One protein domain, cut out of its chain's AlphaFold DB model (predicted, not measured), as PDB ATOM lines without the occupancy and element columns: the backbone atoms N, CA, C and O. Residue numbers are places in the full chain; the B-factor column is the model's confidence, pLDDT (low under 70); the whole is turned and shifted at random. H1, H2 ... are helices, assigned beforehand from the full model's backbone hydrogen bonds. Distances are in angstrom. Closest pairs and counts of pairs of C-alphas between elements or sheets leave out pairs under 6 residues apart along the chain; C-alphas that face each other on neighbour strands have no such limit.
ATOM      1  N   ASP A  23     169.965 183.629 115.273       89.88
ATOM      2  CA  ASP A  23     169.677 182.247 114.875       89.88
ATOM      3  C   ASP A  23     170.383 181.219 115.767       89.88
ATOM      4  O   ASP A  23     169.894 180.107 115.958       89.88
ATOM      5  N   ARG A  24     171.516 181.603 116.369       90.06
ATOM      6  CA  ARG A  24     172.256 180.786 117.343       90.06
ATOM      7  C   ARG A  24     171.636 180.769 118.739       90.06
ATOM      8  O   ARG A  24     172.084 179.985 119.575       90.06
ATOM      9  N   LEU A  25     170.658 181.628 119.028       91.19
ATOM     10  CA  LEU A  25     170.029 181.652 120.345       91.19
ATOM     11  C   LEU A  25     169.144 180.406 120.552       91.19
ATOM     12  O   LEU A  25     168.410 179.998 119.639       91.19
ATOM     13  N   PRO A  26     169.132 179.831 121.770       91.69
ATOM     14  CA  PRO A  26     168.174 178.795 122.135       91.69
ATOM     15  C   PRO A  26     166.731 179.252 121.894       91.69
ATOM     16  O   PRO A  26     166.405 180.425 122.072       91.69
ATOM     17  N   ALA A  27     165.844 178.319 121.536       93.00
ATOM     18  CA  ALA A  27     164.428 178.598 121.278       93.00
ATOM     19  C   ALA A  27     163.725 179.460 122.356       93.00
ATOM     20  O   ALA A  27     163.101 180.450 121.967       93.00
ATOM     21  N   PRO A  28     163.848 179.181 123.674       91.44
ATOM     22  CA  PRO A  28     163.207 180.018 124.693       91.44
ATOM     23  C   PRO A  28     163.740 181.456 124.699       91.44
ATOM     24  O   PRO A  28     162.981 182.402 124.888       91.44
ATOM     25  N   LEU A  29     165.033 181.638 124.419       93.56
ATOM     26  CA  LEU A  29     165.657 182.955 124.398       93.56
ATOM     27  C   LEU A  29     165.302 183.743 123.129       93.56
ATOM     28  O   LEU A  29     165.140 184.960 123.191       93.56
ATOM     29  N   ARG A  30     165.114 183.057 121.991       94.50
ATOM     30  CA  ARG A  30     164.548 183.665 120.774       94.50
ATOM     31  C   ARG A  30     163.116 184.129 120.996       94.50
ATOM     32  O   ARG A  30     162.795 185.253 120.629       94.50
ATOM     33  N   LEU A  31     162.282 183.296 121.625       94.44
ATOM     34  CA  LEU A  31     160.904 183.662 121.953       94.44
ATOM     35  C   LEU A  31     160.870 184.889 122.870       94.44
ATOM     36  O   LEU A  31     160.183 185.858 122.565       94.44
ATOM     37  N   TRP A  32     161.675 184.886 123.935       95.12
ATOM     38  CA  TRP A  32     161.811 186.046 124.814       95.12
ATOM     39  C   TRP A  32     162.227 187.304 124.037       95.12
ATOM     40  O   TRP A  32     161.595 188.352 124.158       95.12
ATOM     41  N   MET A  33     163.241 187.198 123.171       93.62
ATOM     42  CA  MET A  33     163.744 188.330 122.387       93.62
ATOM     43  C   MET A  33     162.716 188.865 121.378       93.62
ATOM     44  O   MET A  33     162.698 190.067 121.128       93.62
ATOM     45  N   ALA A  34     161.840 188.011 120.838       92.12
ATOM     46  CA  ALA A  34     160.745 188.422 119.957       92.12
ATOM     47  C   ALA A  34     159.668 189.258 120.678       92.12
ATOM     48  O   ALA A  34     159.013 190.082 120.044       92.12
ATOM     49  N   HIS A  35     159.509 189.075 121.993       93.62
ATOM     50  CA  HIS A  35     158.573 189.835 122.833       93.62
ATOM     51  C   HIS A  35     159.242 190.962 123.638       93.62
ATOM     52  O   HIS A  35     158.567 191.703 124.356       93.62
ATOM     53  N   ALA A  36     160.563 191.112 123.527       93.25
ATOM     54  CA  ALA A  36     161.314 192.112 124.266       93.25
ATOM     55  C   ALA A  36     160.896 193.536 123.859       93.25
ATOM     56  O   ALA A  36     160.838 193.885 122.680       93.25
ATOM     57  N   LYS A  37     160.647 194.393 124.854       90.88
ATOM     58  CA  LYS A  37     160.191 195.779 124.649       90.88
ATOM     59  C   LYS A  37     161.303 196.685 124.110       90.88
ATOM     60  O   LYS A  37     161.032 197.707 123.487       90.88
ATOM     61  N   ARG A  38     162.567 196.350 124.395       88.00
ATOM     62  CA  ARG A  38     163.738 197.157 124.022       88.00
ATOM     63  C   ARG A  38     164.448 196.543 122.805       88.00
ATOM     64  O   ARG A  38     164.568 195.324 122.737       88.00
ATOM     65  N   PRO A  39     165.012 197.347 121.881       86.56
ATOM     66  CA  PRO A  39     165.837 196.833 120.786       86.56
ATOM     67  C   PRO A  39     167.187 196.323 121.315       86.56
ATOM     68  O   PRO A  39     168.181 197.051 121.406       86.56
ATOM     69  N   TRP A  40     167.215 195.059 121.724       89.44
ATOM     70  CA  TRP A  40     168.409 194.386 122.219       89.44
ATOM     71  C   TRP A  40     169.311 193.879 121.090       89.44
ATOM     72  O   TRP A  40     168.858 193.563 119.994       89.44
ATOM     73  N   SER A  41     170.605 193.717 121.389       88.44
ATOM     74  CA  SER A  41     171.489 192.888 120.562       88.44
ATOM     75  C   SER A  41     171.492 191.446 121.080       88.44
ATOM     76  O   SER A  41     171.588 191.242 122.294       88.44
ATOM     77  N   ALA A  42     171.462 190.457 120.179       89.62
ATOM     78  CA  ALA A  42     171.464 189.032 120.540       89.62
ATOM     79  C   ALA A  42     172.652 188.659 121.448       89.62
ATOM     80  O   ALA A  42     172.505 187.915 122.413       89.62
ATOM     81  N   LYS A  43     173.823 189.263 121.203       89.69
ATOM     82  CA  LYS A  43     175.036 189.067 122.012       89.69
ATOM     83  C   LYS A  43     174.849 189.496 123.468       89.69
ATOM     84  O   LYS A  43     175.312 188.808 124.375       89.69
ATOM     85  N   THR A  44     174.225 190.651 123.699       90.62
ATOM     86  CA  THR A  44     173.997 191.147 125.063       90.62
ATOM     87  C   THR A  44     172.961 190.294 125.781       90.62
ATOM     88  O   THR A  44     173.165 189.982 126.949       90.62
ATOM     89  N   VAL A  45     171.896 189.887 125.082       93.69
ATOM     90  CA  VAL A  45     170.852 189.012 125.635       93.69
ATOM     91  C   VAL A  45     171.446 187.675 126.062       93.69
ATOM     92  O   VAL A  45     171.315 187.320 127.227       93.69
ATOM     93  N   ALA A  46     172.187 187.000 125.174       93.69
ATOM     94  CA  ALA A  46     172.874 185.745 125.489       93.69
ATOM     95  C   ALA A  46     173.789 185.887 126.712       93.69
ATOM     96  O   ALA A  46     173.668 185.142 127.675       93.69
ATOM     97  N   ARG A  47     174.635 186.926 126.739       94.31
ATOM     98  CA  ARG A  47     175.554 187.157 127.863       94.31
ATOM     99  C   ARG A  47     174.830 187.392 129.193       94.31
ATOM    100  O   ARG A  47     175.333 186.971 130.232       94.31
ATOM    101  N   SER A  48     173.716 188.122 129.188       94.81
ATOM    102  CA  SER A  48     172.919 188.353 130.397       94.81
ATOM    103  C   SER A  48     172.195 187.081 130.838       94.81
ATOM    104  O   SER A  48     172.216 186.777 132.027       94.81
ATOM    105  N   TYR A  49     171.636 186.322 129.890       95.44
ATOM    106  CA  TYR A  49     170.986 185.037 130.143       95.44
ATOM    107  C   TYR A  49     171.953 184.030 130.761       95.44
ATOM    108  O   TYR A  49     171.665 183.488 131.819       95.44
ATOM    109  N   ASP A  50     173.131 183.836 130.161       95.44
ATOM    110  CA  ASP A  50     174.124 182.867 130.635       95.44
ATOM    111  C   ASP A  50     174.563 183.169 132.070       95.44
ATOM    112  O   ASP A  50     174.716 182.266 132.888       95.44
ATOM    113  N   ARG A  51     174.727 184.454 132.407       96.12
ATOM    114  CA  ARG A  51     175.055 184.888 133.773       96.12
ATOM    115  C   ARG A  51     173.927 184.601 134.758       96.12
ATOM    116  O   ARG A  51     174.197 184.156 135.870       96.12
ATOM    117  N   ALA A  52     172.688 184.878 134.364       95.81
ATOM    118  CA  ALA A  52     171.518 184.605 135.187       95.81
ATOM    119  C   ALA A  52     171.337 183.093 135.390       95.81
ATOM    120  O   ALA A  52     171.124 182.640 136.512       95.81
ATOM    121  N   LEU A  53     171.534 182.300 134.335       95.69
ATOM    122  CA  LEU A  53     171.460 180.844 134.370       95.69
ATOM    123  C   LEU A  53     172.565 180.235 135.238       95.69
ATOM    124  O   LEU A  53     172.285 179.361 136.047       95.69
ATOM    125  N   GLN A  54     173.803 180.726 135.144       95.94
ATOM    126  CA  GLN A  54     174.899 180.289 136.019       95.94
ATOM    127  C   GLN A  54     174.619 180.566 137.500       95.94
ATOM    128  O   GLN A  54     175.073 179.815 138.360       95.94
ATOM    129  N   ARG A  55     173.890 181.644 137.809       94.50
ATOM    130  CA  ARG A  55     173.562 182.017 139.187       94.50
ATOM    131  C   ARG A  55     172.345 181.279 139.740       94.50
ATOM    132  O   ARG A  55     172.309 180.997 140.931       94.50
ATOM    133  N   THR A  56     171.340 181.036 138.909       94.81
ATOM    134  CA  THR A  56     170.048 180.471 139.333       94.81
ATOM    135  C   THR A  56     169.959 178.964 139.123       94.81
ATOM    136  O   THR A  56     169.225 178.300 139.845       94.81
ATOM    137  N   GLY A  57     170.684 178.421 138.142       94.50
ATOM    138  CA  GLY A  57     170.560 177.032 137.698       94.50
ATOM    139  C   GLY A  57     169.239 176.716 136.984       94.50
ATOM    140  O   GLY A  57     169.038 175.577 136.576       94.50
ATOM    141  N   ASP A  58     168.357 177.705 136.810       94.81
ATOM    142  CA  ASP A  58     166.997 177.529 136.305       94.81
ATOM    143  C   ASP A  58     166.724 178.507 135.153       94.81
ATOM    144  O   ASP A  58     166.948 179.716 135.250       94.81
ATOM    145  N   ALA A  59     166.232 177.971 134.035       93.88
ATOM    146  CA  ALA A  59     165.975 178.745 132.826       93.88
ATOM    147  C   ALA A  59     164.840 179.772 132.988       93.88
ATOM    148  O   ALA A  59     164.935 180.873 132.446       93.88
ATOM    149  N   ALA A  60     163.780 179.442 133.725       94.88
ATOM    150  CA  ALA A  60     162.661 180.347 133.965       94.88
ATOM    151  C   ALA A  60     163.084 181.508 134.871       94.88
ATOM    152  O   ALA A  60     162.777 182.665 134.573       94.88
ATOM    153  N   LEU A  61     163.864 181.226 135.921       95.88
ATOM    154  CA  LEU A  61     164.446 182.275 136.764       95.88
ATOM    155  C   LEU A  61     165.408 183.166 135.973       95.88
ATOM    156  O   LEU A  61     165.371 184.388 136.114       95.88
ATOM    157  N   ALA A  62     166.221 182.587 135.089       96.31
ATOM    158  CA  ALA A  62     167.117 183.358 134.235       96.31
ATOM    159  C   ALA A  62     166.370 184.307 133.278       96.31
ATOM    160  O   ALA A  62     166.810 185.441 133.068       96.31
ATOM    161  N   LEU A  63     165.230 183.879 132.721       95.44
ATOM    162  CA  LEU A  63     164.369 184.736 131.896       95.44
ATOM    163  C   LEU A  63     163.710 185.854 132.719       95.44
ATOM    164  O   LEU A  63     163.722 187.005 132.286       95.44
ATOM    165  N   ALA A  64     163.223 185.555 133.928       95.75
ATOM    166  CA  ALA A  64     162.647 186.565 134.821       95.75
ATOM    167  C   ALA A  64     163.669 187.652 135.210       95.75
ATOM    168  O   ALA A  64     163.347 188.838 135.305       95.75
ATOM    169  N   GLU A  65     164.937 187.278 135.388       95.69
ATOM    170  CA  GLU A  65     166.013 188.246 135.619       95.69
ATOM    171  C   GLU A  65     166.296 189.135 134.406       95.69
ATOM    172  O   GLU A  65     166.643 190.310 134.563       95.69
ATOM    173  N   LEU A  66     166.135 188.592 133.201       95.19
ATOM    174  CA  LEU A  66     166.225 189.342 131.952       95.19
ATOM    175  C   LEU A  66     165.093 190.361 131.813       95.19
ATOM    176  O   LEU A  66     165.360 191.498 131.418       95.19
ATOM    177  N   ASP A  67     163.871 190.000 132.204       95.19
ATOM    178  CA  ASP A  67     162.740 190.932 132.259       95.19
ATOM    179  C   ASP A  67     163.005 192.074 133.243       95.19
ATOM    180  O   ASP A  67     162.931 193.250 132.873       95.19
ATOM    181  N   ALA A  68     163.448 191.752 134.462       94.75
ATOM    182  CA  ALA A  68     163.809 192.761 135.456       94.75
ATOM    183  C   ALA A  68     164.948 193.677 134.970       94.75
ATOM    184  O   ALA A  68     164.955 194.883 135.236       94.75
ATOM    185  N   LEU A  69     165.929 193.127 134.246       94.56
ATOM    186  CA  LEU A  69     166.997 193.914 133.636       94.56
ATOM    187  C   LEU A  69     166.454 194.856 132.555       94.56
ATOM    188  O   LEU A  69     166.873 196.014 132.495       94.56
ATOM    189  N   GLN A  70     165.538 194.383 131.711       94.56
ATOM    190  CA  GLN A  70     164.905 195.200 130.683       94.56
ATOM    191  C   GLN A  70     164.132 196.366 131.291       94.56
ATOM    192  O   GLN A  70     164.346 197.499 130.863       94.56
ATOM    193  N   ASP A  71     163.291 196.116 132.289       92.56
ATOM    194  CA  ASP A  71     162.479 197.167 132.903       92.56
ATOM    195  C   ASP A  71     163.362 198.229 133.581       92.56
ATOM    196  O   ASP A  71     163.128 199.426 133.412       92.56
ATOM    197  N   ARG A  72     164.468 197.829 134.231       91.25
ATOM    198  CA  ARG A  72     165.469 198.774 134.770       91.25
ATOM    199  C   ARG A  72     166.108 199.642 133.686       91.25
ATOM    200  O   ARG A  72     166.319 200.835 133.899       91.25
ATOM    201  N   LEU A  73     166.452 199.057 132.536       91.31
ATOM    202  CA  LEU A  73     167.038 199.807 131.422       91.31
ATOM    203  C   LEU A  73     166.024 200.747 130.778       91.31
ATOM    204  O   LEU A  73     166.376 201.880 130.475       91.31
ATOM    205  N   ILE A  74     164.775 200.308 130.619       90.12
ATOM    206  CA  ILE A  74     163.694 201.155 130.112       90.12
ATOM    207  C   ILE A  74     163.448 202.318 131.068       90.12
ATOM    208  O   ILE A  74     163.401 203.447 130.605       90.12
ATOM    209  N   ALA A  75     163.372 202.090 132.382       87.56
ATOM    210  CA  ALA A  75     163.204 203.165 133.362       87.56
ATOM    211  C   ALA A  75     164.370 204.167 133.326       87.56
ATOM    212  O   ALA A  75     164.170 205.381 133.398       87.56
ATOM    213  N   LYS A  76     165.602 203.669 133.158       86.69
ATOM    214  CA  LYS A  76     166.780 204.523 132.989       86.69
ATOM    215  C   LYS A  76     166.687 205.362 131.715       86.69
ATOM    216  O   LYS A  76     166.899 206.568 131.785       86.69
ATOM    217  N   ASP A  77     166.374 204.740 130.582       87.25
ATOM    218  CA  ASP A  77     166.260 205.420 129.290       87.25
ATOM    219  C   ASP A  77     165.084 206.417 129.309       87.25
ATOM    220  O   ASP A  77     165.221 207.541 128.834       87.25
ATOM    221  N   ALA A  78     163.971 206.063 129.955       86.69
ATOM    222  CA  ALA A  78     162.778 206.889 130.105       86.69
ATOM    223  C   ALA A  78     163.077 208.242 130.758       86.69
ATOM    224  O   ALA A  78     162.659 209.279 130.248       86.69
ATOM    225  N   ARG A  79     163.880 208.242 131.829       81.62
ATOM    226  CA  ARG A  79     164.327 209.474 132.494       81.62
ATOM    227  C   ARG A  79     165.113 210.397 131.559       81.62
ATOM    228  O   ARG A  79     165.022 211.613 131.692       81.62
ATOM    229  N   PHE A  80     165.905 209.838 130.643       83.25
ATOM    230  CA  PHE A  80     166.685 210.622 129.681       83.25
ATOM    231  C   PHE A  80     165.851 211.104 128.492       83.25
ATOM    232  O   PHE A  80     166.073 212.212 128.018       83.25
ATOM    233  N   VAL A  81     164.921 210.282 127.998       85.31
ATOM    234  CA  VAL A  81     164.116 210.596 126.805       85.31
ATOM    235  C   VAL A  81     162.957 211.537 127.135       85.31
ATOM    236  O   VAL A  81     162.686 212.452 126.362       85.31
ATOM    237  N   TRP A  82     162.285 211.327 128.270       83.75
ATOM    238  CA  TRP A  82     161.055 212.041 128.641       83.75
ATOM    239  C   TRP A  82     161.198 212.935 129.880       83.75
ATOM    240  O   TRP A  82     160.262 213.652 130.216       83.75
ATOM    241  N   GLY A  83     162.363 212.936 130.534       81.75
ATOM    242  CA  GLY A  83     162.620 213.719 131.745       81.75
ATOM    243  C   GLY A  83     162.300 212.969 133.049       81.75
ATOM    244  O   GLY A  83     161.722 211.880 133.025       81.75
ATOM    245  N   PRO A  84     162.716 213.513 134.209       76.88
ATOM    246  CA  PRO A  84     162.556 212.861 135.512       76.88
ATOM    247  C   PRO A  84     161.090 212.681 135.932       76.88
ATOM    248  O   PRO A  84     160.763 211.650 136.519       76.88
ATOM    249  N   ASP A  85     160.215 213.614 135.557       77.88
ATOM    250  CA  ASP A  85     158.813 213.653 135.997       77.88
ATOM    251  C   ASP A  85     157.967 212.524 135.383       77.88
ATOM    252  O   ASP A  85     156.967 212.100 135.957       77.88
ATOM    253  N   TYR A  86     158.392 211.961 134.241       74.69
ATOM    254  CA  TYR A  86     157.699 210.852 133.571       74.69
ATOM    255  C   TYR A  86     157.565 209.607 134.465       74.69
ATOM    256  O   TYR A  86     156.564 208.891 134.401       74.69
ATOM    257  N   LEU A  87     158.561 209.345 135.317       67.69
ATOM    258  CA  LEU A  87     158.551 208.179 136.199       67.69
ATOM    259  C   LEU A  87     157.640 208.373 137.421       67.69
ATOM    260  O   LEU A  87     157.109 207.385 137.921       67.69
ATOM    261  N   GLU A  88     157.406 209.607 137.881       62.53
ATOM    262  CA  GLU A  88     156.473 209.879 138.988       62.53
ATOM    263  C   GLU A  88     155.033 209.543 138.589       62.53
ATOM    264  O   GLU A  88     154.324 208.871 139.335       62.53
ATOM    265  N   VAL A  89     154.632 209.904 137.366       60.22
ATOM    266  CA  VAL A  89     153.301 209.579 136.826       60.22
ATOM    267  C   VAL A  89     153.127 208.083 136.550       60.22
ATOM    268  O   VAL A  89     152.020 207.561 136.667       60.22
ATOM    269  N   ALA A  90     154.205 207.382 136.181       60.72
ATOM    270  CA  ALA A  90     154.178 205.942 135.923       60.72
ATOM    271  C   ALA A  90     154.059 205.101 137.208       60.72
ATOM    272  O   ALA A  90     153.457 204.034 137.166       60.72
ATOM    273  N   ASN A  91     154.595 205.587 138.334       59.19
ATOM    274  CA  ASN A  91     154.537 204.912 139.638       59.19
ATOM    275  C   ASN A  91     153.220 205.154 140.408       59.19
ATOM    276  O   ASN A  91     153.012 204.560 141.461       59.19
ATOM    277  N   LEU A  92     152.342 206.030 139.904       58.50
ATOM    278  CA  LEU A  92     151.025 206.349 140.477       58.50
ATOM    279  C   LEU A  92     149.886 205.446 139.949       58.50
ATOM    280  O   LEU A  92     148.714 205.745 140.181       58.50
TER     281      LEU A  92
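What this domain is: This is residues 23 to 92 of the 93 residues of an uncharacterized protein of Pseudooctadecabacter jejudonensis (UniProt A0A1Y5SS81). What is the shape of this domain? One long helix, H3, makes the long axis; H2 meets it at its first end as a V, H1 runs beside the first part of H3 near the other end of H2, and short H4 folds back at the far end of H3. What is it made of? The 70 printed residues hold four named helices, in the order H1, H2, H3, H4, and no named strand: the class is all helix. How large and dense is it? It is loose, with a radius of gyration of the C-alphas of 13.8 A, and elongated, with spans of 39 by 24 by 16 A.

How they stand to each other: What touches H3, residues 59 to 82? With residues 59 to 66 alone it touches H2, residues 42 to 56, at a steep tilt of 52 degrees, opposite ways; their closest C-alphas, those of Ala 52 and Ala 62, are 4.7 A apart. With residues 75 to 79 alone it touches H4, residues 85 to 90, in a helical hairpin at a steep tilt of 40 degrees, and the closest C-alphas, those of Arg 79 and Tyr 86, are 6.9 A apart. Where is H1, residues 27 to 35? H1 and H2 only just touch, with 3 pairs of C-alphas within 8 A, the closest being those of Leu 29 and Ala 46 at 7.8 A; of H2, residues 42 to 46 alone take part, and the tilt is a steep 60 degrees. H1 and H3 are close but not clearly touching, with the C-alphas of Trp 32 and Leu 63 at 7.6 A. H4 is apart from H1 and from H2. How is the packing, and what do the backbones show? The helix packing is mostly crossed, with no touching pair at a shallow tilt. Each O i to N i+4 pair is within hydrogen-bond range in H1 and H2, against 19 of 20 in H3 and 1 of 2 in H4.

Where its parts are: How long are the helices? From first to last C-alpha H3 measures 33.9 A, H2 20.7 A, H1 12.8 A and H4 9.0 A. Where are they found? H1 begins at C-alpha 27 (164.428, 178.598, 121.278), H3 at C-alpha 59 (165.975, 178.745, 132.826), and H4 ends at C-alpha 90 (154.178, 205.942, 135.923).

The domain as a whole: How far does it reach? The two C-alphas farthest apart, those of Arg 24 and Leu 92, are 40.5 A apart. Are there cuts or long links? The printed part has no cut; the links H2 to H3 and H3 to H4 are tight, and H1 to H2 is short. Where is confidence low? Residues 87 to 92 are under 70 in pLDDT, and the mean of the printed part is 88.7.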